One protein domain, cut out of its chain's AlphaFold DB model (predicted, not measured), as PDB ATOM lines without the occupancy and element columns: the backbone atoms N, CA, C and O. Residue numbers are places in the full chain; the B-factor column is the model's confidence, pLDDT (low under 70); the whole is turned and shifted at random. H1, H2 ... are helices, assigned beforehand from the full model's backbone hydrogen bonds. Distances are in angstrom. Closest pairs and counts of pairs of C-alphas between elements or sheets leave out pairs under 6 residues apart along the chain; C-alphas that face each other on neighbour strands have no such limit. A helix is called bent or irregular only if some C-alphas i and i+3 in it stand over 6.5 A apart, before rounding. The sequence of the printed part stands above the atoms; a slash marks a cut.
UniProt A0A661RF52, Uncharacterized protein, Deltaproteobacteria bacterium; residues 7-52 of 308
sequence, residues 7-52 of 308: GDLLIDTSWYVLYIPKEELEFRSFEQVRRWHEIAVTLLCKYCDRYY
ATOM      1  N   GLY A   7     -33.953  12.507  -6.648       63.16
ATOM      2  CA  GLY A   7     -33.729  11.454  -7.643       63.16
ATOM      3  C   GLY A   7     -32.432  10.670  -7.423       63.16
ATOM      4  O   GLY A   7     -32.461   9.447  -7.467       63.16
ATOM      5  N   ASP A   8     -31.326  11.341  -7.100       75.44
ATOM      6  CA  ASP A   8     -30.027  10.696  -6.855       75.44
ATOM      7  C   ASP A   8     -30.071   9.788  -5.614       75.44
ATOM      8  O   ASP A   8     -29.440   8.735  -5.585       75.44
ATOM      9  N   LEU A   9     -30.861  10.165  -4.601       83.25
ATOM     10  CA  LEU A   9     -31.026   9.374  -3.378       83.25
ATOM     11  C   LEU A   9     -31.806   8.075  -3.627       83.25
ATOM     12  O   LEU A   9     -31.472   7.046  -3.050       83.25
ATOM     13  N   LEU A  10     -32.832   8.113  -4.481       85.31
ATOM     14  CA  LEU A  10     -33.588   6.919  -4.870       85.31
ATOM     15  C   LEU A  10     -32.827   6.033  -5.864       85.31
ATOM     16  O   LEU A  10     -33.204   4.886  -6.042       85.31
ATOM     17  N   ILE A  11     -31.782   6.533  -6.522       85.88
ATOM     18  CA  ILE A  11     -30.911   5.706  -7.373       85.88
ATOM     19  C   ILE A  11     -29.923   4.899  -6.516       85.88
ATOM     20  O   ILE A  11     -29.552   3.783  -6.882       85.88
ATOM     21  N   ASP A  12     -29.515   5.436  -5.365       86.38
ATOM     22  CA  ASP A  12     -28.660   4.737  -4.411       86.38
ATOM     23  C   ASP A  12     -29.448   3.665  -3.643       86.38
ATOM     24  O   ASP A  12     -30.188   3.951  -2.706       86.38
ATOM     25  N   THR A  13     -29.269   2.401  -4.017       83.56
ATOM     26  CA  THR A  13     -29.930   1.255  -3.375       83.56
ATOM     27  C   THR A  13     -29.223   0.771  -2.106       83.56
ATOM     28  O   THR A  13     -29.670  -0.193  -1.488       83.56
ATOM     29  N   SER A  14     -28.139   1.418  -1.659       86.19
ATOM     30  CA  SER A  14     -27.394   0.982  -0.466       86.19
ATOM     31  C   SER A  14     -28.201   1.071   0.836       86.19
ATOM     32  O   SER A  14     -27.879   0.392   1.813       86.19
ATOM     33  N   TRP A  15     -29.264   1.880   0.863       84.25
ATOM     34  CA  TRP A  15     -30.054   2.156   2.066       84.25
ATOM     35  C   TRP A  15     -31.466   1.552   2.052       84.25
ATOM     36  O   TRP A  15     -32.174   1.649   3.061       84.25
ATOM     37  N   TYR A  16     -31.884   0.904   0.958       87.00
ATOM     38  CA  TYR A  16     -33.182   0.233   0.875       87.00
ATOM     39  C   TYR A  16     -33.161  -0.989  -0.051       87.00
ATOM     40  O   TYR A  16     -32.418  -1.061  -1.021       87.00
ATOM     41  N   VAL A  17     -34.050  -1.943   0.229       86.75
ATOM     42  CA  VAL A  17     -34.323  -3.088  -0.648       86.75
ATOM     43  C   VAL A  17     -35.814  -3.091  -0.951       86.75
ATOM     44  O   VAL A  17     -36.634  -3.049  -0.032       86.75
ATOM     45  N   LEU A  18     -36.170  -3.113  -2.234       87.38
ATOM     46  CA  LEU A  18     -37.560  -3.137  -2.679       87.38
ATOM     47  C   LEU A  18     -37.957  -4.561  -3.076       87.38
ATOM     48  O   LEU A  18     -37.513  -5.077  -4.099       87.38
ATOM     49  N   TYR A  19     -38.820  -5.183  -2.276       87.56
ATOM     50  CA  TYR A  19     -39.446  -6.461  -2.613       87.56
ATOM     51  C   TYR A  19     -40.734  -6.195  -3.391       87.56
ATOM     52  O   TYR A  19     -41.789  -5.959  -2.805       87.56
ATOM     53  N   ILE A  20     -40.632  -6.189  -4.718       87.19
ATOM     54  CA  ILE A  20     -41.754  -5.957  -5.629       87.19
ATOM     55  C   ILE A  20     -41.688  -6.959  -6.796       87.19
ATOM     56  O   ILE A  20     -40.584  -7.253  -7.265       87.19
ATOM     57  N   PRO A  21     -42.826  -7.509  -7.265       90.62
ATOM     58  CA  PRO A  21     -42.855  -8.313  -8.484       90.62
ATOM     59  C   PRO A  21     -42.314  -7.527  -9.683       90.62
ATOM     60  O   PRO A  21     -42.526  -6.317  -9.782       90.62
ATOM     61  N   LYS A  22     -41.616  -8.195 -10.605       86.38
ATOM     62  CA  LYS A  22     -40.989  -7.514 -11.753       86.38
ATOM     63  C   LYS A  22     -42.032  -6.884 -12.672       86.38
ATOM     64  O   LYS A  22     -41.813  -5.798 -13.196       86.38
ATOM     65  N   GLU A  23     -43.180  -7.536 -12.801       87.50
ATOM     66  CA  GLU A  23     -44.310  -7.131 -13.635       87.50
ATOM     67  C   GLU A  23     -44.900  -5.787 -13.185       87.50
ATOM     68  O   GLU A  23     -45.454  -5.043 -13.989       87.50
ATOM     69  N   GLU A  24     -44.761  -5.462 -11.899       86.25
ATOM     70  CA  GLU A  24     -45.227  -4.204 -11.311       86.25
ATOM     71  C   GLU A  24     -44.295  -3.029 -11.609       86.25
ATOM     72  O   GLU A  24     -44.696  -1.884 -11.425       86.25
ATOM     73  N   LEU A  25     -43.065  -3.290 -12.064       85.94
ATOM     74  CA  LEU A  25     -42.099  -2.275 -12.497       85.94
ATOM     75  C   LEU A  25     -42.113  -2.049 -14.016       85.94
ATOM     76  O   LEU A  25     -41.461  -1.132 -14.511       85.94
ATOM     77  N   GLU A  26     -42.853  -2.861 -14.766       89.00
ATOM     78  CA  GLU A  26     -43.039  -2.660 -16.200       89.00
ATOM     79  C   GLU A  26     -44.065  -1.562 -16.454       89.00
ATOM     80  O   GLU A  26     -45.128  -1.563 -15.844       89.00
ATOM     81  N   PHE A  27     -43.794  -0.658 -17.397       90.25
ATOM     82  CA  PHE A  27     -44.759   0.370 -17.777       90.25
ATOM     83  C   PHE A  27     -45.882  -0.221 -18.640       90.25
ATOM     84  O   PHE A  27     -45.696  -0.511 -19.821       90.25
ATOM     85  N   ARG A  28     -47.061  -0.370 -18.039       89.25
ATOM     86  CA  ARG A  28     -48.303  -0.838 -18.669       89.25
ATOM     87  C   ARG A  28     -49.413   0.211 -18.576       89.25
ATOM     88  O   ARG A  28     -50.255   0.281 -19.468       89.25
ATOM     89  N   SER A  29     -49.419   1.047 -17.532       91.62
ATOM     90  CA  SER A  29     -50.366   2.162 -17.387       91.62
ATOM     91  C   SER A  29     -49.862   3.255 -16.429       91.62
ATOM     92  O   SER A  29     -48.921   3.066 -15.656       91.62
ATOM     93  N   PHE A  30     -50.539   4.409 -16.422       91.69
ATOM     94  CA  PHE A  30     -50.282   5.479 -15.445       91.69
ATOM     95  C   PHE A  30     -50.655   5.109 -13.999       91.69
ATOM     96  O   PHE A  30     -50.248   5.809 -13.071       91.69
ATOM     97  N   GLU A  31     -51.397   4.023 -13.779       89.19
ATOM     98  CA  GLU A  31     -51.671   3.507 -12.436       89.19
ATOM     99  C   GLU A  31     -50.381   3.027 -11.759       89.19
ATOM    100  O   GLU A  31     -50.113   3.371 -10.609       89.19
ATOM    101  N   GLN A  32     -49.512   2.340 -12.505       90.00
ATOM    102  CA  GLN A  32     -48.210   1.910 -11.994       90.00
ATOM    103  C   GLN A  32     -47.301   3.098 -11.695       90.00
ATOM    104  O   GLN A  32     -46.622   3.097 -10.676       90.00
ATOM    105  N   VAL A  33     -47.352   4.159 -12.507       90.31
ATOM    106  CA  VAL A  33     -46.603   5.396 -12.226       90.31
ATOM    107  C   VAL A  33     -47.024   6.003 -10.885       90.31
ATOM    108  O   VAL A  33     -46.163   6.433 -10.116       90.31
ATOM    109  N   ARG A  34     -48.326   6.001 -10.559       90.44
ATOM    110  CA  ARG A  34     -48.817   6.451  -9.243       90.44
ATOM    111  C   ARG A  34     -48.298   5.556  -8.122       90.44
ATOM    112  O   ARG A  34     -47.779   6.069  -7.138       90.44
ATOM    113  N   ARG A  35     -48.341   4.237  -8.304       89.38
ATOM    114  CA  ARG A  35     -47.790   3.281  -7.333       89.38
ATOM    115  C   ARG A  35     -46.284   3.471  -7.116       89.38
ATOM    116  O   ARG A  35     -45.824   3.463  -5.978       89.38
ATOM    117  N   TRP A  36     -45.500   3.682  -8.173       92.00
ATOM    118  CA  TRP A  36     -44.063   3.968  -8.061       92.00
ATOM    119  C   TRP A  36     -43.807   5.285  -7.339       92.00
ATOM    120  O   TRP A  36     -42.900   5.363  -6.514       92.00
ATOM    121  N   HIS A  37     -44.633   6.300  -7.603       91.56
ATOM    122  CA  HIS A  37     -44.589   7.563  -6.879       91.56
ATOM    123  C   HIS A  37     -44.879   7.361  -5.384       91.56
ATOM    124  O   HIS A  37     -44.130   7.866  -4.555       91.56
ATOM    125  N   GLU A  38     -45.900   6.585  -5.013       92.81
ATOM    126  CA  GLU A  38     -46.208   6.265  -3.610       92.81
ATOM    127  C   GLU A  38     -45.062   5.518  -2.917       92.81
ATOM    128  O   GLU A  38     -44.715   5.831  -1.773       92.81
ATOM    129  N   ILE A  39     -44.431   4.565  -3.612       91.44
ATOM    130  CA  ILE A  39     -43.241   3.858  -3.120       91.44
ATOM    131  C   ILE A  39     -42.098   4.851  -2.893       91.44
ATOM    132  O   ILE A  39     -41.517   4.874  -1.807       91.44
ATOM    133  N   ALA A  40     -41.798   5.694  -3.882       91.38
ATOM    134  CA  ALA A  40     -40.752   6.708  -3.804       91.38
ATOM    135  C   ALA A  40     -40.990   7.684  -2.642       91.38
ATOM    136  O   ALA A  40     -40.093   7.905  -1.831       91.38
ATOM    137  N   VAL A  41     -42.211   8.211  -2.507       93.25
ATOM    138  CA  VAL A  41     -42.605   9.095  -1.400       93.25
ATOM    139  C   VAL A  41     -42.453   8.380  -0.061       93.25
ATOM    140  O   VAL A  41     -41.852   8.929   0.856       93.25
ATOM    141  N   THR A  42     -42.919   7.137   0.057       92.06
ATOM    142  CA  THR A  42     -42.790   6.356   1.296       92.06
ATOM    143  C   THR A  42     -41.325   6.144   1.682       92.06
ATOM    144  O   THR A  42     -40.970   6.293   2.854       92.06
ATOM    145  N   LEU A  43     -40.465   5.807   0.717       91.19
ATOM    146  CA  LEU A  43     -39.031   5.621   0.933       91.19
ATOM    147  C   LEU A  43     -38.362   6.928   1.374       91.19
ATOM    148  O   LEU A  43     -37.663   6.938   2.387       91.19
ATOM    149  N   LEU A  44     -38.622   8.033   0.670       91.94
ATOM    150  CA  LEU A  44     -38.067   9.348   0.997       91.94
ATOM    151  C   LEU A  44     -38.547   9.854   2.362       91.94
ATOM    152  O   LEU A  44     -37.736  10.324   3.156       91.94
ATOM    153  N   CYS A  45     -39.832   9.702   2.689       91.69
ATOM    154  CA  CYS A  45     -40.368  10.062   4.002       91.69
ATOM    155  C   CYS A  45     -39.702   9.252   5.120       91.69
ATOM    156  O   CYS A  45     -39.284   9.828   6.123       91.69
ATOM    157  N   LYS A  46     -39.535   7.933   4.940       87.12
ATOM    158  CA  LYS A  46     -38.821   7.079   5.903       87.12
ATOM    159  C   LYS A  46     -37.351   7.469   6.047       87.12
ATOM    160  O   LYS A  46     -36.828   7.439   7.159       87.12
ATOM    161  N   TYR A  47     -36.690   7.835   4.949       87.62
ATOM    162  CA  TYR A  47     -35.318   8.334   4.983       87.62
ATOM    163  C   TYR A  47     -35.221   9.628   5.795       87.62
ATOM    164  O   TYR A  47     -34.432   9.697   6.735       87.62
ATOM    165  N   CYS A  48     -36.048  10.627   5.473       89.69
ATOM    166  CA  CYS A  48     -36.070  11.914   6.166       89.69
ATOM    167  C   CYS A  48     -36.372  11.749   7.657       89.69
ATOM    168  O   CYS A  48     -35.672  12.328   8.482       89.69
ATOM    169  N   ASP A  49     -37.363  10.924   8.002       83.50
ATOM    170  CA  ASP A  49     -37.711  10.602   9.386       83.50
ATOM    171  C   ASP A  49     -36.521   9.985  10.135       83.50
ATOM    172  O   ASP A  49     -36.151  10.446  11.216       83.50
ATOM    173  N   ARG A  50     -35.854   8.992   9.533       82.19
ATOM    174  CA  ARG A  50     -34.674   8.356  10.127       82.19
ATOM    175  C   ARG A  50     -33.502   9.328  10.272       82.19
ATOM    176  O   ARG A  50     -32.845   9.318  11.308       82.19
ATOM    177  N   TYR A  51     -33.236  10.145   9.256       84.56
ATOM    178  CA  TYR A  51     -32.151  11.125   9.276       84.56
ATOM    179  C   TYR A  51     -32.389  12.206  10.334       84.56
ATOM    180  O   TYR A  51     -31.493  12.499  11.122       84.56
ATOM    181  N   TYR A  52     -33.601  12.762  10.387       84.81
ATOM    182  CA  TYR A  52     -33.985  13.740  11.400       84.81
ATOM    183  C   TYR A  52     -33.822  13.163  12.806       84.81
ATOM    184  O   TYR A  52     -33.171  13.781  13.640       84.81
TER     185      TYR A  52
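This is residues 7 to 52 of the 308 residues of an uncharacterized protein of Deltaproteobacteria bacterium (UniProt A0A661RF52). One long, straight helix, H2, makes the length of the domain, with the short helix H1 beside its middle and a long link, residues 12 to 29, that leads away from H1 and then runs alongside H2 toward the end where H2 begins, before turning into its first residue. Residues 26 to 31, at that turn, stick out from the rest. The printed part has 46 residues with two named helices, H1 then H2 along the chain, and no named strand; the class is all helix. It is only just loose, close to compact, with a radius of gyration of the C-alphas of 11.6 A, and its outline is a rod spanning 36 by 18 by 17 A.

H2, residues 30 to 52, measures 32.5 A from C-alpha 30 at (-50.282, 5.479, -15.445) to C-alpha 52 at (-33.985, 13.740, 11.400). H1, residues 7 to 11, begins with C-alpha 7 at (-33.729, 11.454, -7.643) and measures 6.4 A from first to last C-alpha. Between them, residues 13 to 15 and 22 to 24 are helix runs too short to bear a name.

H1 is close to H2 but not clearly touching it, with 2 pairs of C-alphas within 8 A. The closest C-alphas of the two are those of Leu 10 and Ala 40, 7.2 A apart. Their centres are 11.2 A apart. In H1 and H2 every O i to N i+4 pair is within hydrogen-bond range. Neither helix is bent.

The two C-alphas farthest apart are those of Arg 28 and Tyr 52, at 36.4 A. The C-alphas of Gly 7 and Tyr 52, the first and last printed, are 19.2 A apart. The link from H1 to H2, residues 12 to 29, is long. The printed part has no cut. The mean pLDDT of the printed part is 87.5, and residue 7 is under 70.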